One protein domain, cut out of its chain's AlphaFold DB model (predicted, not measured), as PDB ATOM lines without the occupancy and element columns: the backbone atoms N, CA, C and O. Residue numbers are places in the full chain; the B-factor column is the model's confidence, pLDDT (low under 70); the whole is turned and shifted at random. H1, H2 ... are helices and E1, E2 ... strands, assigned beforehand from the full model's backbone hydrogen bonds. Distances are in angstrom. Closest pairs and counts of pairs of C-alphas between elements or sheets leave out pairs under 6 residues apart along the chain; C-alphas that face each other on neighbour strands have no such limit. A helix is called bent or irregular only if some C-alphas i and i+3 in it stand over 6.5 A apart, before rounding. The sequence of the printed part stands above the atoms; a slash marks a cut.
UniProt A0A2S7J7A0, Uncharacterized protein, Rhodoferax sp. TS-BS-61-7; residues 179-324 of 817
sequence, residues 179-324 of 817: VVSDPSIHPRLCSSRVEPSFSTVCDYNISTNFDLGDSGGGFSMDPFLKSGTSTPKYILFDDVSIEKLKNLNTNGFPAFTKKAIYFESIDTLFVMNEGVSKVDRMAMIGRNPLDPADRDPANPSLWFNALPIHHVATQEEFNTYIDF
ATOM      1  N   VAL A 179     -10.385  48.257  -2.157       77.50
ATOM      2  CA  VAL A 179      -9.157  47.454  -2.262       77.50
ATOM      3  C   VAL A 179      -8.897  46.714  -0.959       77.50
ATOM      4  O   VAL A 179      -8.812  47.326   0.105       77.50
ATOM      5  N   VAL A 180      -8.752  45.398  -1.057       76.56
ATOM      6  CA  VAL A 180      -8.507  44.486   0.058       76.56
ATOM      7  C   VAL A 180      -7.115  43.882  -0.095       76.56
ATOM      8  O   VAL A 180      -6.873  43.056  -0.974       76.56
ATOM      9  N   SER A 181      -6.204  44.302   0.781       66.88
ATOM     10  CA  SER A 181      -4.800  43.863   0.797       66.88
ATOM     11  C   SER A 181      -4.512  42.792   1.851       66.88
ATOM     12  O   SER A 181      -3.425  42.226   1.861       66.88
ATOM     13  N   ASP A 182      -5.460  42.526   2.755       69.94
ATOM     14  CA  ASP A 182      -5.280  41.589   3.865       69.94
ATOM     15  C   ASP A 182      -5.328  40.131   3.359       69.94
ATOM     16  O   ASP A 182      -6.399  39.661   2.958       69.94
ATOM     17  N   PRO A 183      -4.207  39.381   3.401       61.03
ATOM     18  CA  PRO A 183      -4.158  37.997   2.927       61.03
ATOM     19  C   PRO A 183      -4.911  37.016   3.839       61.03
ATOM     20  O   PRO A 183      -4.996  35.831   3.528       61.03
ATOM     21  N   SER A 184      -5.423  37.475   4.986       70.44
ATOM     22  CA  SER A 184      -6.202  36.672   5.930       70.44
ATOM     23  C   SER A 184      -7.720  36.782   5.754       70.44
ATOM     24  O   SER A 184      -8.460  36.248   6.583       70.44
ATOM     25  N   ILE A 185      -8.179  37.489   4.717       73.06
ATOM     26  CA  ILE A 185      -9.573  37.491   4.268       73.06
ATOM     27  C   ILE A 185      -9.688  36.480   3.127       73.06
ATOM     28  O   ILE A 185      -9.031  36.633   2.099       73.06
ATOM     29  N   HIS A 186     -10.529  35.466   3.316       73.56
ATOM     30  CA  HIS A 186     -10.592  34.282   2.457       73.56
ATOM     31  C   HIS A 186     -11.923  34.237   1.672       73.56
ATOM     32  O   HIS A 186     -12.925  33.756   2.209       73.56
ATOM     33  N   PRO A 187     -11.991  34.796   0.442       73.12
ATOM     34  CA  PRO A 187     -13.212  34.802  -0.362       73.12
ATOM     35  C   PRO A 187     -13.413  33.479  -1.113       73.12
ATOM     36  O   PRO A 187     -12.572  33.069  -1.915       73.12
ATOM     37  N   ARG A 188     -14.590  32.868  -0.952       79.12
ATOM     38  CA  ARG A 188     -15.006  31.690  -1.727       79.12
ATOM     39  C   ARG A 188     -16.097  32.056  -2.724       79.12
ATOM     40  O   ARG A 188     -17.137  32.579  -2.337       79.12
ATOM     41  N   LEU A 189     -15.900  31.754  -4.000       77.88
ATOM     42  CA  LEU A 189     -16.881  32.049  -5.043       77.88
ATOM     43  C   LEU A 189     -17.868  30.894  -5.203       77.88
ATOM     44  O   LEU A 189     -17.469  29.731  -5.310       77.88
ATOM     45  N   CYS A 190     -19.159  31.226  -5.235       79.56
ATOM     46  CA  CYS A 190     -20.220  30.243  -5.373       79.56
ATOM     47  C   CYS A 190     -21.422  30.745  -6.184       79.56
ATOM     48  O   CYS A 190     -21.777  31.924  -6.157       79.56
ATOM     49  N   SER A 191     -22.074  29.820  -6.893       75.31
ATOM     50  CA  SER A 191     -23.380  30.040  -7.519       75.31
ATOM     51  C   SER A 191     -24.462  29.448  -6.630       75.31
ATOM     52  O   SER A 191     -24.260  28.378  -6.050       75.31
ATOM     53  N   SER A 192     -25.596  30.134  -6.495       75.00
ATOM     54  CA  SER A 192     -26.693  29.579  -5.714       75.00
ATOM     55  C   SER A 192     -27.512  28.587  -6.530       75.00
ATOM     56  O   SER A 192     -27.767  28.766  -7.724       75.00
ATOM     57  N   ARG A 193     -27.962  27.538  -5.850       73.06
ATOM     58  CA  ARG A 193     -28.973  26.605  -6.331       73.06
ATOM     59  C   ARG A 193     -30.181  26.686  -5.409       73.06
ATOM     60  O   ARG A 193     -30.035  26.784  -4.192       73.06
ATOM     61  N   VAL A 194     -31.368  26.644  -6.002       67.88
ATOM     62  CA  VAL A 194     -32.613  26.484  -5.247       67.88
ATOM     63  C   VAL A 194     -32.742  25.010  -4.890       67.88
ATOM     64  O   VAL A 194     -32.816  24.170  -5.791       67.88
ATOM     65  N   GLU A 195     -32.756  24.695  -3.598       64.81
ATOM     66  CA  GLU A 195     -33.121  23.363  -3.122       64.81
ATOM     67  C   GLU A 195     -34.567  23.384  -2.600       64.81
ATOM     68  O   GLU A 195     -34.950  24.336  -1.919       64.81
ATOM     69  N   PRO A 196     -35.393  22.352  -2.877       57.66
ATOM     70  CA  PRO A 196     -36.805  22.313  -2.483       57.66
ATOM     71  C   PRO A 196     -37.035  22.521  -0.983       57.66
ATOM     72  O   PRO A 196     -38.088  23.003  -0.577       57.66
ATOM     73  N   SER A 197     -36.045  22.156  -0.172       60.09
ATOM     74  CA  SER A 197     -36.082  22.251   1.284       60.09
ATOM     75  C   SER A 197     -35.472  23.556   1.817       60.09
ATOM     76  O   SER A 197     -35.773  23.942   2.945       60.09
ATOM     77  N   PHE A 198     -34.618  24.230   1.033       59.59
ATOM     78  CA  PHE A 198     -33.729  25.316   1.468       59.59
ATOM     79  C   PHE A 198     -33.627  26.353   0.346       59.59
ATOM     80  O   PHE A 198     -32.885  26.152  -0.611       59.59
ATOM     81  N   SER A 199     -34.404  27.433   0.457       64.62
ATOM     82  CA  SER A 199     -34.555  28.512  -0.538       64.62
ATOM     83  C   SER A 199     -33.359  28.708  -1.485       64.62
ATOM     84  O   SER A 199     -33.517  28.553  -2.693       64.62
ATOM     85  N   THR A 200     -32.168  28.999  -0.952       72.38
ATOM     86  CA  THR A 200     -30.925  29.154  -1.724       72.38
ATOM     87  C   THR A 200     -29.728  28.606  -0.956       72.38
ATOM     88  O   THR A 200     -29.440  29.058   0.151       72.38
ATOM     89  N   VAL A 201     -29.000  27.672  -1.568       79.94
ATOM     90  CA  VAL A 201     -27.786  27.052  -1.016       79.94
ATOM     91  C   VAL A 201     -26.627  27.131  -2.004       79.94
ATOM     92  O   VAL A 201     -26.830  27.268  -3.212       79.94
ATOM     93  N   CYS A 202     -25.410  27.024  -1.482       82.44
ATOM     94  CA  CYS A 202     -24.184  26.866  -2.253       82.44
ATOM     95  C   CYS A 202     -23.771  25.386  -2.271       82.44
ATOM     96  O   CYS A 202     -23.666  24.772  -1.211       82.44
ATOM     97  N   ASP A 203     -23.509  24.810  -3.443       76.00
ATOM     98  CA  ASP A 203     -22.942  23.457  -3.547       76.00
ATOM     99  C   ASP A 203     -21.410  23.534  -3.609       76.00
ATOM    100  O   ASP A 203     -20.826  24.170  -4.493       76.00
ATOM    101  N   TYR A 204     -20.757  22.879  -2.647       73.44
ATOM    102  CA  TYR A 204     -19.305  22.849  -2.508       73.44
ATOM    103  C   TYR A 204     -18.608  22.332  -3.774       73.44
ATOM    104  O   TYR A 204     -17.562  22.864  -4.153       73.44
ATOM    105  N   ASN A 205     -19.202  21.350  -4.468       68.62
ATOM    106  CA  ASN A 205     -18.624  20.720  -5.663       68.62
ATOM    107  C   ASN A 205     -18.545  21.656  -6.874       68.62
ATOM    108  O   ASN A 205     -17.810  21.364  -7.817       68.62
ATOM    109  N   ILE A 206     -19.274  22.771  -6.845       67.25
ATOM    110  CA  ILE A 206     -19.286  23.811  -7.881       67.25
ATOM    111  C   ILE A 206     -18.861  25.174  -7.311       67.25
ATOM    112  O   ILE A 206     -19.244  26.219  -7.838       67.25
ATOM    113  N   SER A 207     -18.075  25.168  -6.232       68.50
ATOM    114  CA  SER A 207     -17.469  26.358  -5.622       68.50
ATOM    115  C   SER A 207     -15.952  26.373  -5.829       68.50
ATOM    116  O   SER A 207     -15.337  25.319  -6.018       68.50
ATOM    117  N   THR A 208     -15.336  27.554  -5.774       65.44
ATOM    118  CA  THR A 208     -13.870  27.691  -5.791       65.44
ATOM    119  C   THR A 208     -13.386  28.578  -4.656       65.44
ATOM    120  O   THR A 208     -14.030  29.575  -4.312       65.44
ATOM    121  N   ASN A 209     -12.254  28.200  -4.071       61.16
ATOM    122  CA  ASN A 209     -11.538  28.981  -3.082       61.16
ATOM    123  C   ASN A 209     -10.191  29.423  -3.665       61.16
ATOM    124  O   ASN A 209      -9.243  28.639  -3.736       61.16
ATOM    125  N   PHE A 210     -10.129  30.669  -4.133       48.75
ATOM    126  CA  PHE A 210      -9.008  31.182  -4.930       48.75
ATOM    127  C   PHE A 210      -7.676  31.255  -4.176       48.75
ATOM    128  O   PHE A 210      -6.611  31.186  -4.781       48.75
ATOM    129  N   ASP A 211      -7.735  31.392  -2.860       42.88
ATOM    130  CA  ASP A 211      -6.600  31.569  -1.957       42.88
ATOM    131  C   ASP A 211      -5.922  30.248  -1.545       42.88
ATOM    132  O   ASP A 211      -4.707  30.218  -1.348       42.88
ATOM    133  N   LEU A 212      -6.690  29.159  -1.431       45.31
ATOM    134  CA  LEU A 212      -6.206  27.821  -1.069       45.31
ATOM    135  C   LEU A 212      -5.925  26.934  -2.292       45.31
ATOM    136  O   LEU A 212      -5.368  25.852  -2.138       45.31
ATOM    137  N   GLY A 213      -6.290  27.381  -3.499       42.25
ATOM    138  CA  GLY A 213      -6.111  26.610  -4.736       42.25
ATOM    139  C   GLY A 213      -7.081  25.431  -4.887       42.25
ATOM    140  O   GLY A 213      -6.911  24.610  -5.787       42.25
ATOM    141  N   ASP A 214      -8.111  25.364  -4.042       51.12
ATOM    142  CA  ASP A 214      -9.086  24.275  -4.012       51.12
ATOM    143  C   ASP A 214     -10.351  24.654  -4.789       51.12
ATOM    144  O   ASP A 214     -11.050  25.617  -4.462       51.12
ATOM    145  N   SER A 215     -10.678  23.864  -5.811       52.03
ATOM    146  CA  SER A 215     -11.935  23.967  -6.561       52.03
ATOM    147  C   SER A 215     -12.702  22.657  -6.484       52.03
ATOM    148  O   SER A 215     -12.113  21.578  -6.561       52.03
ATOM    149  N   GLY A 216     -14.024  22.741  -6.354       56.31
ATOM    150  CA  GLY A 216     -14.882  21.569  -6.473       56.31
ATOM    151  C   GLY A 216     -14.787  20.954  -7.875       56.31
ATOM    152  O   GLY A 216     -14.597  21.660  -8.865       56.31
ATOM    153  N   GLY A 217     -14.926  19.628  -7.978       55.16
ATOM    154  CA  GLY A 217     -14.708  18.887  -9.230       55.16
ATOM    155  C   GLY A 217     -15.659  19.237 -10.387       55.16
ATOM    156  O   GLY A 217     -15.385  18.860 -11.524       55.16
ATOM    157  N   GLY A 218     -16.758  19.948 -10.119       57.97
ATOM    158  CA  GLY A 218     -17.699  20.459 -11.119       57.97
ATOM    159  C   GLY A 218     -17.625  21.975 -11.337       57.97
ATOM    160  O   GLY A 218     -18.475  22.521 -12.041       57.97
ATOM    161  N   PHE A 219     -16.668  22.674 -10.720       59.78
ATOM    162  CA  PHE A 219     -16.547  24.126 -10.830       59.78
ATOM    163  C   PHE A 219     -16.169  24.569 -12.254       59.78
ATOM    164  O   PHE A 219     -15.250  24.032 -12.870       59.78
ATOM    165  N   SER A 220     -16.852  25.602 -12.755       59.12
ATOM    166  CA  SER A 220     -16.508  26.312 -13.991       59.12
ATOM    167  C   SER A 220     -16.617  27.817 -13.768       59.12
ATOM    168  O   SER A 220     -17.560  28.286 -13.132       59.12
ATOM    169  N   MET A 221     -15.658  28.573 -14.311       60.47
ATOM    170  CA  MET A 221     -15.608  30.035 -14.211       60.47
ATOM    171  C   MET A 221     -16.542  30.733 -15.213       60.47
ATOM    172  O   MET A 221     -16.995  31.849 -14.964       60.47
ATOM    173  N   ASP A 222     -16.880  30.077 -16.326       59.69
ATOM    174  CA  ASP A 222     -17.676  30.658 -17.419       59.69
ATOM    175  C   ASP A 222     -19.012  31.293 -16.977       59.69
ATOM    176  O   ASP A 222     -19.351  32.369 -17.481       59.69
ATOM    177  N   PRO A 223     -19.784  30.701 -16.037       61.69
ATOM    178  CA  PRO A 223     -21.015  31.311 -15.535       61.69
ATOM    179  C   PRO A 223     -20.762  32.600 -14.747       61.69
ATOM    180  O   PRO A 223     -21.637  33.458 -14.666       61.69
ATOM    181  N   PHE A 224     -19.572  32.760 -14.170       63.78
ATOM    182  CA  PHE A 224     -19.216  33.905 -13.342       63.78
ATOM    183  C   PHE A 224     -18.644  35.074 -14.137       63.78
ATOM    184  O   PHE A 224     -18.737  36.184 -13.631       63.78
ATOM    185  N   LEU A 225     -18.144  34.853 -15.359       53.47
ATOM    186  CA  LEU A 225     -17.563  35.885 -16.239       53.47
ATOM    187  C   LEU A 225     -18.578  36.541 -17.187       53.47
ATOM    188  O   LEU A 225     -18.295  37.584 -17.767       53.47
ATOM    189  N   LYS A 226     -19.754  35.933 -17.386       58.56
ATOM    190  CA  LYS A 226     -20.806  36.480 -18.257       58.56
ATOM    191  C   LYS A 226     -21.804  37.318 -17.460       58.56
ATOM    192  O   LYS A 226     -22.381  36.842 -16.476       58.56
ATOM    193  N   SER A 227     -22.057  38.541 -17.921       52.62
ATOM    194  CA  SER A 227     -23.214  39.332 -17.501       52.62
ATOM    195  C   SER A 227     -24.512  38.679 -18.015       52.62
ATOM    196  O   SER A 227     -24.543  38.102 -19.103       52.62
ATOM    197  N   GLY A 228     -25.584  38.702 -17.212       51.81
ATOM    198  CA  GLY A 228     -26.912  38.208 -17.626       51.81
ATOM    199  C   GLY A 228     -27.183  36.700 -17.487       51.81
ATOM    200  O   GLY A 228     -28.165  36.208 -18.040       51.81
ATOM    201  N   THR A 229     -26.365  35.942 -16.752       58.41
ATOM    202  CA  THR A 229     -26.716  34.563 -16.358       58.41
ATOM    203  C   THR A 229     -27.832  34.571 -15.307       58.41
ATOM    204  O   THR A 229     -27.758  35.337 -14.351       58.41
ATOM    205  N   SER A 230     -28.839  33.700 -15.435       59.72
ATOM    206  CA  SER A 230     -30.002  33.664 -14.528       59.72
ATOM    207  C   SER A 230     -29.701  33.164 -13.110       59.72
ATOM    208  O   SER A 230     -30.555  33.270 -12.234       59.72
ATOM    209  N   THR A 231     -28.526  32.578 -12.877       68.69
ATOM    210  CA  THR A 231     -28.098  32.063 -11.572       68.69
ATOM    211  C   THR A 231     -27.479  33.175 -10.720       68.69
ATOM    212  O   THR A 231     -26.480  33.763 -11.142       68.69
ATOM    213  N   PRO A 232     -28.023  33.461  -9.520       78.38
ATOM    214  CA  PRO A 232     -27.420  34.418  -8.599       78.38
ATOM    215  C   PRO A 232     -26.034  33.955  -8.124       78.38
ATOM    216  O   PRO A 232     -25.793  32.764  -7.901       78.38
ATOM    217  N   LYS A 233     -25.108  34.907  -7.980       84.69
ATOM    218  CA  LYS A 233     -23.692  34.662  -7.674       84.69
ATOM    219  C   LYS A 233     -23.330  35.310  -6.346       84.69
ATOM    220  O   LYS A 233     -23.776  36.421  -6.056       84.69
ATOM    221  N   TYR A 234     -22.504  34.632  -5.560       86.44
ATOM    222  CA  TYR A 234     -22.131  35.074  -4.222       86.44
ATOM    223  C   TYR A 234     -20.648  34.854  -3.955       86.44
ATOM    224  O   TYR A 234     -20.046  33.894  -4.438       86.44
ATOM    225  N   ILE A 235     -20.097  35.725  -3.117       87.00
ATOM    226  CA  ILE A 235     -18.835  35.491  -2.423       87.00
ATOM    227  C   ILE A 235     -19.166  35.121  -0.982       87.00
ATOM    228  O   ILE A 235     -19.918  35.832  -0.314       87.00
ATOM    229  N   LEU A 236     -18.625  34.006  -0.513       87.69
ATOM    230  CA  LEU A 236     -18.809  33.493   0.833       87.69
ATOM    231  C   LEU A 236     -17.581  33.799   1.692       87.69
ATOM    232  O   LEU A 236     -16.447  33.676   1.230       87.69
ATOM    233  N   PHE A 237     -17.833  34.149   2.950       87.06
ATOM    234  CA  PHE A 237     -16.831  34.464   3.961       87.06
ATOM    235  C   PHE A 237     -17.164  33.762   5.277       87.06
ATOM    236  O   PHE A 237     -18.332  33.683   5.678       87.06
ATOM    237  N   ASP A 238     -16.133  33.300   5.985       85.06
ATOM    238  CA  ASP A 238     -16.271  32.959   7.400       85.06
ATOM    239  C   ASP A 238     -16.517  34.219   8.258       85.06
ATOM    240  O   ASP A 238     -16.409  35.358   7.784       85.06
ATOM    241  N   ASP A 239     -16.902  34.020   9.521       83.44
ATOM    242  CA  ASP A 239     -17.258  35.121  10.425       83.44
ATOM    243  C   ASP A 239     -16.077  36.083  10.676       83.44
ATOM    244  O   ASP A 239     -16.273  37.293  10.784       83.44
ATOM    245  N   VAL A 240     -14.841  35.574  10.677       85.31
ATOM    246  CA  VAL A 240     -13.629  36.379  10.907       85.31
ATOM    247  C   VAL A 240     -13.305  37.248   9.688       85.31
ATOM    248  O   VAL A 240     -12.987  38.432   9.815       85.31
ATOM    249  N   SER A 241     -13.389  36.670   8.493       84.69
ATOM    250  CA  SER A 241     -13.094  37.319   7.218       84.69
ATOM    251  C   SER A 241     -14.094  38.432   6.928       84.69
ATOM    252  O   SER A 241     -13.696  39.518   6.502       84.69
ATOM    253  N   ILE A 242     -15.388  38.208   7.199       86.25
ATOM    254  CA  ILE A 242     -16.408  39.236   6.962       86.25
ATOM    255  C   ILE A 242     -16.294  40.406   7.941       86.25
ATOM    256  O   ILE A 242     -16.558  41.543   7.555       86.25
ATOM    257  N   GLU A 243     -15.902  40.163   9.195       82.88
ATOM    258  CA  GLU A 243     -15.707  41.226  10.183       82.88
ATOM    259  C   GLU A 243     -14.558  42.146   9.760       82.88
ATOM    260  O   GLU A 243     -14.714  43.369   9.714       82.88
ATOM    261  N   LYS A 244     -13.439  41.559   9.324       84.69
ATOM    262  CA  LYS A 244     -12.317  42.309   8.749       84.69
ATOM    263  C   LYS A 244     -12.726  43.082   7.500       84.69
ATOM    264  O   LYS A 244     -12.419  44.267   7.392       84.69
ATOM    265  N   LEU A 245     -13.469  42.451   6.590       84.38
ATOM    266  CA  LEU A 245     -13.947  43.105   5.373       84.38
ATOM    267  C   LEU A 245     -14.879  44.290   5.682       84.38
ATOM    268  O   LEU A 245     -14.773  45.337   5.045       84.38
ATOM    269  N   LYS A 246     -15.755  44.167   6.687       82.31
ATOM    270  CA  LYS A 246     -16.611  45.270   7.161       82.31
ATOM    271  C   LYS A 246     -15.799  46.408   7.770       82.31
ATOM    272  O   LYS A 246     -16.125  47.565   7.527       82.31
ATOM    273  N   ASN A 247     -14.735  46.108   8.510       78.06
ATOM    274  CA  ASN A 247     -13.851  47.134   9.068       78.06
ATOM    275  C   ASN A 247     -13.125  47.926   7.969       78.06
ATOM    276  O   ASN A 247     -12.933  49.133   8.113       78.06
ATOM    277  N   LEU A 248     -12.795  47.278   6.847       74.94
ATOM    278  CA  LEU A 248     -12.253  47.942   5.655       74.94
ATOM    279  C   LEU A 248     -13.310  48.782   4.903       74.94
ATOM    280  O   LEU A 248     -12.962  49.712   4.176       74.94
ATOM    281  N   ASN A 249     -14.604  48.496   5.088       72.38
ATOM    282  CA  ASN A 249     -15.719  49.184   4.435       72.38
ATOM    283  C   ASN A 249     -16.298  50.322   5.304       72.38
ATOM    284  O   ASN A 249     -17.110  50.085   6.198       72.38
ATOM    285  N   THR A 250     -15.905  51.573   5.017       62.03
ATOM    286  CA  THR A 250     -16.476  52.823   5.583       62.03
ATOM    287  C   THR A 250     -16.899  52.721   7.060       62.03
ATOM    288  O   THR A 250     -18.065  52.929   7.393       62.03
ATOM    289  N   ASN A 251     -15.951  52.397   7.947       53.31
ATOM    290  CA  ASN A 251     -16.138  52.347   9.405       53.31
ATOM    291  C   ASN A 251     -17.205  51.344   9.903       53.31
ATOM    292  O   ASN A 251     -17.980  51.666  10.803       53.31
ATOM    293  N   GLY A 252     -17.252  50.125   9.353       50.00
ATOM    294  CA  GLY A 252     -18.025  49.022   9.946       50.00
ATOM    295  C   GLY A 252     -19.505  48.976   9.559       50.00
ATOM    296  O   GLY A 252     -20.284  48.253  10.183       50.00
ATOM    297  N   PHE A 253     -19.921  49.715   8.524       56.03
ATOM    298  CA  PHE A 253     -21.295  49.638   8.030       56.03
ATOM    299  C   PHE A 253     -21.565  48.268   7.369       56.03
ATOM    300  O   PHE A 253     -20.798  47.840   6.503       56.03
ATOM    301  N   PRO A 254     -22.676  47.578   7.704       63.47
ATOM    302  CA  PRO A 254     -22.994  46.244   7.171       63.47
ATOM    303  C   PRO A 254     -23.431  46.242   5.695       63.47
ATOM    304  O   PRO A 254     -23.699  45.182   5.130       63.47
ATOM    305  N   ALA A 255     -23.536  47.423   5.090       72.69
ATOM    306  CA  ALA A 255     -23.972  47.651   3.726       72.69
ATOM    307  C   ALA A 255     -22.783  48.090   2.858       72.69
ATOM    308  O   ALA A 255     -22.100  49.064   3.180       72.69
ATOM    309  N   PHE A 256     -22.558  47.389   1.751       79.75
ATOM    310  CA  PHE A 256     -21.517  47.699   0.776       79.75
ATOM    311  C   PHE A 256     -22.089  48.619  -0.305       79.75
ATOM    312  O   PHE A 256     -23.055  48.268  -0.985       79.75
ATOM    313  N   THR A 257     -21.500  49.808  -0.437       76.06
ATOM    314  CA  THR A 257     -21.887  50.850  -1.410       76.06
ATOM    315  C   THR A 257     -20.909  50.967  -2.582       76.06
ATOM    316  O   THR A 257     -21.117  51.770  -3.490       76.06
ATOM    317  N   LYS A 258     -19.827  50.186  -2.553       84.38
ATOM    318  CA  LYS A 258     -18.791  50.126  -3.586       84.38
ATOM    319  C   LYS A 258     -19.292  49.315  -4.778       84.38
ATOM    320  O   LYS A 258     -19.990  48.322  -4.586       84.38
ATOM    321  N   LYS A 259     -18.934  49.727  -5.996       85.25
ATOM    322  CA  LYS A 259     -19.321  49.012  -7.225       85.25
ATOM    323  C   LYS A 259     -18.484  47.765  -7.464       85.25
ATOM    324  O   LYS A 259     -18.940  46.849  -8.138       85.25
ATOM    325  N   ALA A 260     -17.280  47.720  -6.905       84.38
ATOM    326  CA  ALA A 260     -16.417  46.560  -6.994       84.38
ATOM    327  C   ALA A 260     -15.565  46.378  -5.737       84.38
ATOM    328  O   ALA A 260     -15.317  47.326  -4.986       84.38
ATOM    329  N   ILE A 261     -15.098  45.150  -5.532       85.19
ATOM    330  CA  ILE A 261     -14.124  44.796  -4.502       85.19
ATOM    331  C   ILE A 261     -12.947  44.113  -5.191       85.19
ATOM    332  O   ILE A 261     -13.113  43.067  -5.817       85.19
ATOM    333  N   TYR A 262     -11.767  44.710  -5.082       76.00
ATOM    334  CA  TYR A 262     -10.517  44.179  -5.606       76.00
ATOM    335  C   TYR A 262      -9.699  43.553  -4.477       76.00
ATOM    336  O   TYR A 262      -9.318  44.242  -3.531       76.00
ATOM    337  N   PHE A 263      -9.422  42.255  -4.576       66.75
ATOM    338  CA  PHE A 263      -8.568  41.529  -3.641       66.75
ATOM    339  C   PHE A 263      -7.163  41.407  -4.224       66.75
ATOM    340  O   PHE A 263      -6.946  40.649  -5.168       66.75
ATOM    341  N   GLU A 264      -6.202  42.124  -3.641       62.16
ATOM    342  CA  GLU A 264      -4.810  42.119  -4.107       62.16
ATOM    343  C   GLU A 264      -4.139  40.765  -3.884       62.16
ATOM    344  O   GLU A 264      -3.323  40.344  -4.691       62.16
ATOM    345  N   SER A 265      -4.479  40.052  -2.809       55.53
ATOM    346  CA  SER A 265      -3.852  38.766  -2.472       55.53
ATOM    347  C   SER A 265      -4.070  37.676  -3.528       55.53
ATOM    348  O   SER A 265      -3.228  36.793  -3.670       55.53
ATOM    349  N   ILE A 266      -5.175  37.754  -4.272       55.00
ATOM    350  CA  ILE A 266      -5.578  36.799  -5.317       55.00
ATOM    351  C   ILE A 266      -5.743  37.469  -6.691       55.00
ATOM    352  O   ILE A 266      -6.292  36.859  -7.604       55.00
ATOM    353  N   ASP A 267      -5.330  38.734  -6.819       54.31
ATOM    354  CA  ASP A 267      -5.452  39.577  -8.017       54.31
ATOM    355  C   ASP A 267      -6.827  39.464  -8.720       54.31
ATOM    356  O   ASP A 267      -6.924  39.374  -9.942       54.31
ATOM    357  N   THR A 268      -7.917  39.461  -7.941       58.59
ATOM    358  CA  THR A 268      -9.285  39.262  -8.456       58.59
ATOM    359  C   THR A 268     -10.188  40.439  -8.100       58.59
ATOM    360  O   THR A 268     -10.239  40.864  -6.944       58.59
ATOM    361  N   LEU A 269     -10.929  40.959  -9.085       63.81
ATOM    362  CA  LEU A 269     -11.911  42.032  -8.909       63.81
ATOM    363  C   LEU A 269     -13.327  41.487  -9.090       63.81
ATOM    364  O   LEU A 269     -13.672  40.920 -10.126       63.81
ATOM    365  N   PHE A 270     -14.157  41.667  -8.070       79.75
ATOM    366  CA  PHE A 270     -15.554  41.258  -8.082       79.75
ATOM    367  C   PHE A 270     -16.444  42.476  -8.281       79.75
ATOM    368  O   PHE A 270     -16.335  43.448  -7.530       79.75
ATOM    369  N   VAL A 271     -17.336  42.413  -9.268       83.75
ATOM    370  CA  VAL A 271     -18.301  43.478  -9.547       83.75
ATOM    371  C   VAL A 271     -19.562  43.225  -8.737       83.75
ATOM    372  O   VAL A 271     -20.201  42.173  -8.841       83.75
ATOM    373  N   MET A 272     -19.917  44.204  -7.916       86.62
ATOM    374  CA  MET A 272     -21.090  44.177  -7.052       86.62
ATOM    375  C   MET A 272     -22.369  44.373  -7.873       86.62
ATOM    376  O   MET A 272     -22.345  44.931  -8.969       86.62
ATOM    377  N   ASN A 273     -23.506  43.923  -7.340       84.00
ATOM    378  CA  ASN A 273     -24.801  44.273  -7.924       84.00
ATOM    379  C   ASN A 273     -25.055  45.782  -7.815       84.00
ATOM    380  O   ASN A 273     -24.585  46.426  -6.875       84.00
ATOM    381  N   GLU A 274     -25.824  46.339  -8.754       77.75
ATOM    382  CA  GLU A 274     -26.199  47.753  -8.707       77.75
ATOM    383  C   GLU A 274     -26.949  48.087  -7.404       77.75
ATOM    384  O   GLU A 274     -27.887  47.395  -7.003       77.75
ATOM    385  N   GLY A 275     -26.541  49.175  -6.746       76.62
ATOM    386  CA  GLY A 275     -27.136  49.641  -5.494       76.62
ATOM    387  C   GLY A 275     -26.413  49.151  -4.236       76.62
ATOM    388  O   GLY A 275     -25.210  48.904  -4.234       76.62
ATOM    389  N   VAL A 276     -27.145  49.089  -3.121       79.00
ATOM    390  CA  VAL A 276     -26.587  48.745  -1.805       79.00
ATOM    391  C   VAL A 276     -26.648  47.236  -1.588       79.00
ATOM    392  O   VAL A 276     -27.733  46.677  -1.419       79.00
ATOM    393  N   SER A 277     -25.487  46.584  -1.521       81.44
ATOM    394  CA  SER A 277     -25.394  45.147  -1.249       81.44
ATOM    395  C   SER A 277     -25.306  44.882   0.256       81.44
ATOM    396  O   SER A 277     -24.471  45.459   0.954       81.44
ATOM    397  N   LYS A 278     -26.172  44.007   0.775       83.12
ATOM    398  CA  LYS A 278     -26.157  43.571   2.180       83.12
ATOM    399  C   LYS A 278     -25.570  42.170   2.287       83.12
ATOM    400  O   LYS A 278     -25.757  41.351   1.393       83.12
ATOM    401  N   VAL A 279     -24.880  41.916   3.394       84.44
ATOM    402  CA  VAL A 279     -24.416  40.570   3.749       84.44
ATOM    403  C   VAL A 279     -25.617  39.729   4.177       84.44
ATOM    404  O   VAL A 279     -26.365  40.145   5.062       84.44
ATOM    405  N   ASP A 280     -25.774  38.563   3.563       83.25
ATOM    406  CA  ASP A 280     -26.776  37.548   3.889       83.25
ATOM    407  C   ASP A 280     -26.108  36.303   4.507       83.25
ATOM    408  O   ASP A 280     -24.881  36.241   4.631       83.25
ATOM    409  N   ARG A 281     -26.888  35.301   4.910       84.62
ATOM    410  CA  ARG A 281     -26.397  33.988   5.353       84.62
ATOM    411  C   ARG A 281     -26.751  32.931   4.313       84.62
ATOM    412  O   ARG A 281     -27.896  32.837   3.884       84.62
ATOM    413  N   MET A 282     -25.779  32.105   3.938       84.75
ATOM    414  CA  MET A 282     -25.974  31.011   2.983       84.75
ATOM    415  C   MET A 282     -25.370  29.718   3.515       84.75
ATOM    416  O   MET A 282     -24.222  29.704   3.964       84.75
ATOM    417  N   ALA A 283     -26.138  28.632   3.445       83.31
ATOM    418  CA  ALA A 283     -25.635  27.300   3.748       83.31
ATOM    419  C   ALA A 283     -24.829  26.748   2.561       83.31
ATOM    420  O   ALA A 283     -25.263  26.841   1.407       83.31
ATOM    421  N   MET A 284     -23.667  26.170   2.851       80.69
ATOM    422  CA  MET A 284     -22.806  25.475   1.901       80.69
ATOM    423  C   MET A 284     -22.879  23.971   2.166       80.69
ATOM    424  O   MET A 284     -22.511  23.519   3.246       80.69
ATOM    425  N   ILE A 285     -23.354  23.208   1.186       77.62
ATOM    426  CA  ILE A 285     -23.613  21.766   1.305       77.62
ATOM    427  C   ILE A 285     -22.663  20.953   0.423       77.62
ATOM    428  O   ILE A 285     -22.192  21.440  -0.607       77.62
ATOM    429  N   GLY A 286     -22.416  19.692   0.784       69.94
ATOM    430  CA  GLY A 286     -21.693  18.746  -0.079       69.94
ATOM    431  C   GLY A 286     -20.165  18.825  -0.015       69.94
ATOM    432  O   GLY A 286     -19.499  18.380  -0.949       69.94
ATOM    433  N   ARG A 287     -19.611  19.347   1.083       68.75
ATOM    434  CA  ARG A 287     -18.190  19.280   1.454       68.75
ATOM    435  C   ARG A 287     -17.726  17.840   1.712       68.75
ATOM    436  O   ARG A 287     -16.585  17.505   1.404       68.75
ATOM    437  N   ASN A 288     -18.595  16.985   2.246       68.38
ATOM    438  CA  ASN A 288     -18.395  15.551   2.413       68.38
ATOM    439  C   ASN A 288     -19.655  14.785   1.958       68.38
ATOM    440  O   ASN A 288     -20.625  14.681   2.708       68.38
ATOM    441  N   PRO A 289     -19.651  14.184   0.754       62.78
ATOM    442  CA  PRO A 289     -20.803  13.454   0.222       62.78
ATOM    443  C   PRO A 289     -21.251  12.259   1.075       62.78
ATOM    444  O   PRO A 289     -22.373  11.784   0.895       62.78
ATOM    445  N   LEU A 290     -20.372  11.759   1.951       65.56
ATOM    446  CA  LEU A 290     -20.594  10.593   2.805       65.56
ATOM    447  C   LEU A 290     -21.145  10.955   4.194       65.56
ATOM    448  O   LEU A 290     -21.524  10.047   4.929       65.56
ATOM    449  N   ASP A 291     -21.197  12.241   4.554       72.75
ATOM    450  CA  ASP A 291     -21.716  12.710   5.841       72.75
ATOM    451  C   ASP A 291     -23.120  13.326   5.674       72.75
ATOM    452  O   ASP A 291     -23.263  14.398   5.080       72.75
ATOM    453  N   PRO A 292     -24.185  12.685   6.191       67.62
ATOM    454  CA  PRO A 292     -25.539  13.232   6.141       67.62
ATOM    455  C   PRO A 292     -25.686  14.581   6.863       67.62
ATOM    456  O   PRO A 292     -26.546  15.373   6.479       67.62
ATOM    457  N   ALA A 293     -24.849  14.864   7.871       69.94
ATOM    458  CA  ALA A 293     -24.866  16.127   8.614       69.94
ATOM    459  C   ALA A 293     -24.353  17.317   7.784       69.94
ATOM    460  O   ALA A 293     -24.598  18.470   8.139       69.94
ATOM    461  N   ASP A 294     -23.687  17.046   6.658       71.56
ATOM    462  CA  ASP A 294     -23.188  18.030   5.691       71.56
ATOM    463  C   ASP A 294     -24.245  18.417   4.628       71.56
ATOM    464  O   ASP A 294     -23.984  19.124   3.650       71.56
ATOM    465  N   ARG A 295     -25.479  17.939   4.836       68.31
ATOM    466  CA  ARG A 295     -26.702  18.333   4.122       68.31
ATOM    467  C   ARG A 295     -27.802  18.813   5.077       68.31
ATOM    468  O   ARG A 295     -28.919  19.063   4.624       68.31
ATOM    469  N   ASP A 296     -27.506  18.922   6.377       69.69
ATOM    470  CA  ASP A 296     -28.463  19.356   7.396       69.69
ATOM    471  C   ASP A 296     -28.453  20.895   7.539       69.69
ATOM    472  O   ASP A 296     -27.474  21.462   8.026       69.69
ATOM    473  N   PRO A 297     -29.537  21.599   7.169       60.16
ATOM    474  CA  PRO A 297     -29.652  23.058   7.293       60.16
ATOM    475  C   PRO A 297     -29.564  23.569   8.738       60.16
ATOM    476  O   PRO A 297     -29.292  24.752   8.947       60.16
ATOM    477  N   ALA A 298     -29.829  22.720   9.737       67.81
ATOM    478  CA  ALA A 298     -29.770  23.084  11.146       67.81
ATOM    479  C   ALA A 298     -28.333  23.068  11.680       67.81
ATOM    480  O   ALA A 298     -28.091  23.584  12.771       67.81
ATOM    481  N   ASN A 299     -27.382  22.517  10.919       74.31
ATOM    482  CA  ASN A 299     -25.974  22.491  11.273       74.31
ATOM    483  C   ASN A 299     -25.354  23.892  11.082       74.31
ATOM    484  O   ASN A 299     -25.114  24.310   9.946       74.31
ATOM    485  N   PRO A 300     -25.025  24.625  12.165       71.62
ATOM    486  CA  PRO A 300     -24.506  25.989  12.068       71.62
ATOM    487  C   PRO A 300     -23.149  26.057  11.358       71.62
ATOM    488  O   PRO A 300     -22.808  27.096  10.798       71.62
ATOM    489  N   SER A 301     -22.394  24.951  11.349       72.75
ATOM    490  CA  SER A 301     -21.068  24.879  10.722       72.75
ATOM    491  C   SER A 301     -21.100  24.951   9.190       72.75
ATOM    492  O   SER A 301     -20.060  25.168   8.571       72.75
ATOM    493  N   LEU A 302     -22.283  24.814   8.581       76.88
ATOM    494  CA  LEU A 302     -22.483  24.934   7.137       76.88
ATOM    495  C   LEU A 302     -22.805  26.362   6.692       76.88
ATOM    496  O   LEU A 302     -22.866  26.625   5.494       76.88
ATOM    497  N   TRP A 303     -23.036  27.290   7.623       82.56
ATOM    498  CA  TRP A 303     -23.514  28.631   7.302       82.56
ATOM    499  C   TRP A 303     -22.382  29.647   7.199       82.56
ATOM    500  O   TRP A 303     -21.671  29.914   8.166       82.56
ATOM    501  N   PHE A 304     -22.302  30.288   6.036       87.06
ATOM    502  CA  PHE A 304     -21.335  31.331   5.718       87.06
ATOM    503  C   PHE A 304     -22.029  32.674   5.523       87.06
ATOM    504  O   PHE A 304     -23.226  32.750   5.223       87.06
ATOM    505  N   ASN A 305     -21.261  33.749   5.670       88.25
ATOM    506  CA  ASN A 305     -21.703  35.084   5.301       88.25
ATOM    507  C   ASN A 305     -21.574  35.232   3.788       88.25
ATOM    508  O   ASN A 305     -20.493  35.040   3.242       88.25
ATOM    509  N   ALA A 306     -22.670  35.556   3.116       88.44
ATOM    510  CA  ALA A 306     -22.760  35.626   1.670       88.44
ATOM    511  C   ALA A 306     -22.942  37.069   1.215       88.44
ATOM    512  O   ALA A 306     -23.841  37.775   1.670       88.44
ATOM    513  N   LEU A 307     -22.103  37.502   0.283       88.94
ATOM    514  CA  LEU A 307     -22.206  38.800  -0.356       88.94
ATOM    515  C   LEU A 307     -22.605  38.596  -1.824       88.94
ATOM    516  O   LEU A 307     -21.858  37.944  -2.558       88.94
ATOM    517  N   PRO A 308     -23.769  39.102  -2.266       87.75
ATOM    518  CA  PRO A 308     -24.206  38.936  -3.644       87.75
ATOM    519  C   PRO A 308     -23.361  39.797  -4.586       87.75
ATOM    520  O   PRO A 308     -23.089  40.965  -4.305       87.75
ATOM    521  N   ILE A 309     -22.993  39.224  -5.729       86.38
ATOM    522  CA  ILE A 309     -22.223  39.895  -6.779       86.38
ATOM    523  C   ILE A 309     -22.914  39.753  -8.129       86.38
ATOM    524  O   ILE A 309     -23.691  38.822  -8.350       86.38
ATOM    525  N   HIS A 310     -22.589  40.652  -9.051       83.88
ATOM    526  CA  HIS A 310     -23.076  40.571 -10.420       83.88
ATOM    527  C   HIS A 310     -22.238  39.576 -11.241       83.88
ATOM    528  O   HIS A 310     -22.778  38.723 -11.954       83.88
ATOM    529  N   HIS A 311     -20.909  39.670 -11.143       78.12
ATOM    530  CA  HIS A 311     -19.944  38.802 -11.827       78.12
ATOM    531  C   HIS A 311     -18.520  39.036 -11.292       78.12
ATOM    532  O   HIS A 311     -18.262  39.978 -10.540       78.12
ATOM    533  N   VAL A 312     -17.594  38.164 -11.683       64.62
ATOM    534  CA  VAL A 312     -16.152  38.431 -11.585       64.62
ATOM    535  C   VAL A 312     -15.778  39.280 -12.791       64.62
ATOM    536  O   VAL A 312     -16.125  38.896 -13.907       64.62
ATOM    537  N   ALA A 313     -15.113  40.415 -12.576       52.50
ATOM    538  CA  ALA A 313     -14.793  41.340 -13.654       52.50
ATOM    539  C   ALA A 313     -13.966  40.661 -14.743       52.50
ATOM    540  O   ALA A 313     -12.988  39.960 -14.467       52.50
ATOM    541  N   THR A 314     -14.332  40.923 -15.992       49.75
ATOM    542  CA  THR A 314     -13.448  40.661 -17.125       49.75
ATOM    543  C   THR A 314     -12.245  41.607 -17.082       49.75
ATOM    544  O   THR A 314     -12.266  42.623 -16.392       49.75
ATOM    545  N   GLN A 315     -11.186  41.330 -17.844       45.34
ATOM    546  CA  GLN A 315     -10.033  42.239 -17.910       45.34
ATOM    547  C   GLN A 315     -10.404  43.633 -18.450       45.34
ATOM    548  O   GLN A 315      -9.826  44.632 -18.031       45.34
ATOM    549  N   GLU A 316     -11.358  43.711 -19.382       46.84
ATOM    550  CA  GLU A 316     -11.844  44.981 -19.933       46.84
ATOM    551  C   GLU A 316     -12.519  45.829 -18.844       46.84
ATOM    552  O   GLU A 316     -12.217  47.013 -18.684       46.84
ATOM    553  N   GLU A 317     -13.350  45.195 -18.018       50.34
ATOM    554  CA  GLU A 317     -13.966  45.829 -16.852       50.34
ATOM    555  C   GLU A 317     -12.925  46.140 -15.772       50.34
ATOM    556  O   GLU A 317     -12.927  47.231 -15.215       50.34
ATOM    557  N   PHE A 318     -11.966  45.245 -15.525       51.28
ATOM    558  CA  PHE A 318     -10.861  45.476 -14.595       51.28
ATOM    559  C   PHE A 318     -10.086  46.749 -14.956       51.28
ATOM    560  O   PHE A 318      -9.830  47.574 -14.085       51.28
ATOM    561  N   ASN A 319      -9.780  46.954 -16.240       49.69
ATOM    562  CA  ASN A 319      -9.113  48.161 -16.741       49.69
ATOM    563  C   ASN A 319      -9.992  49.420 -16.660       49.69
ATOM    564  O   ASN A 319      -9.474  50.531 -16.741       49.69
ATOM    565  N   THR A 320     -11.310  49.249 -16.535       62.94
ATOM    566  CA  THR A 320     -12.251  50.349 -16.294       62.94
ATOM    567  C   THR A 320     -12.235  50.768 -14.824       62.94
ATOM    568  O   THR A 320     -12.337  51.951 -14.541       62.94
ATOM    569  N   TYR A 321     -12.077  49.814 -13.899       59.66
ATOM    570  CA  TYR A 321     -12.080  50.057 -12.449       59.66
ATOM    571  C   TYR A 321     -10.693  50.352 -11.856       59.66
ATOM    572  O   TYR A 321     -10.589  50.913 -10.765       59.66
ATOM    573  N   ILE A 322      -9.622  49.928 -12.527       58.81
ATOM    574  CA  ILE A 322      -8.243  50.015 -12.042       58.81
ATOM    575  C   ILE A 322      -7.371  50.663 -13.121       58.81
ATOM    576  O   ILE A 322      -7.094  50.062 -14.160       58.81
ATOM    577  N   ASP A 323      -6.877  51.872 -12.847       62.31
ATOM    578  CA  ASP A 323      -5.999  52.609 -13.756       62.31
ATOM    579  C   ASP A 323      -4.520  52.391 -13.397       62.31
ATOM    580  O   ASP A 323      -3.997  52.859 -12.382       62.31
ATOM    581  N   PHE A 324      -3.810  51.707 -14.287       56.94
ATOM    582  CA  PHE A 324      -2.373  51.432 -14.206       56.94
ATOM    583  C   PHE A 324      -1.510  52.502 -14.907       56.94
ATOM    584  O   PHE A 324      -0.313  52.317 -15.120       56.94
TER     585      PHE A 324
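Overview. This is residues 179 to 324 of the 817 residues of an uncharacterized protein of Rhodoferax sp. TS-BS-61-7 (UniProt A0A2S7J7A0). A closed barrel of five strands, E1, E2, E6, E7 and E3 round the ring, makes the core, and bent E7 runs past the ring to pair with the hairpin of E4 and E5, which widens the sheet. H1 and H2 lie outside the barrel, H4 crosses over E5 towards one end of the longest axis, and H3 sits in the loop between E6 and E7 at the other end. The printed part has 146 residues with four named helices and seven named strands, in the order E1 E2 H1 E3 H2 E4 E5 E6 H3 E7 H4; the sheet is mixed, with E2 and E6 as its parallel pair. The class is mixed, helices and strands, with 69 residues, under half, in named elements. The whole is compact, with a radius of gyration of the C-alphas of 15.0 A and spans of 48 by 32 by 28 A.

Along the chain. Start in the barrel with E1, residues 188 to 195: find C-alpha 188 at (-15.006, 31.690, -1.727), from which the strand runs 20.0 A and bends by 51 degrees at residue 191. E2 is residues 198 to 203, 12.0 A, and E6 is residues 280 to 285, 16.3 A. E7, residues 303 to 312, is the longest strand at 22.5 A; it begins at C-alpha 303, (-23.514, 28.631, 7.302), and bends by 78 degrees at residue 309. E3, residues 233 to 237, spans 13.5 A. Beyond the ring look for E4, residues 260 to 263, 9.9 A, and E5, residues 268 to 272, 12.9 A. Of the helices, H2, residues 239 to 248, is the longest at 14.6 A; H1 is residues 222 to 225, 5.4 A, and H3 is residues 292 to 295, 5.6 A. H4, residues 315 to 321, runs 9.8 A and ends at C-alpha 321, (-12.080, 50.057, -12.449).

Arrangement. Go round the barrel from the hairpin E1 and E2, antiparallel, where N 193 and O 201 are 2.9 A apart. E2 and E6 are parallel, with N 202 and O 283 at 2.9 A. E6 and E7 are antiparallel, with N 280 and O 306 at 2.8 A. E7 and E3 are antiparallel, with N 237 and O 305 at 2.8 A. Antiparallel E3 and E1 close the ring, with N 236 and O 188 at 2.8 A. The pairing of E7 is staggered: E6 over residues 303 to 306, E3 over 305 to 309 and E5 over 309 to 312. There N 310 and O 271 of antiparallel E7 and E5 are 2.8 A apart. In the hairpin E4 and E5, N 261 and O 270 are 2.9 A apart. H2 is on the barrel at a height of 9.0 A over the sheet, only just over E3, on which 3 of its C-alphas fall, and slantwise to it at 45 degrees on the local plane. H1 is on it at a height of 8.4 A, over none of the strands; its closest C-alpha to E7 is Phe 224, 5.2 A from that of His 311. H4, at a height of 9.6 A, lies over E5 and across it at 65 degrees on the local plane; the closest C-alphas are those of Leu 269 and Phe 318, 6.7 A apart. H3 is also on the barrel; its closest C-alpha to E6 is Arg 295, 5.4 A from that of Ile 285. In H2 and H4 every O i to N i+4 pair is within hydrogen-bond range; H1 and H3 are too short for such a pair.

Size, cuts and confidence. The two C-alphas farthest apart are those of Pro 292 and Phe 324, at 49.1 A. The printed part has no cut. The links E2 to H1, with 18 residues, and H2 to E4, with 11, are long. The mean pLDDT of the printed part is 70.0, and 72 residues are under 70, among them residues 205 to 231 and 312 to 324.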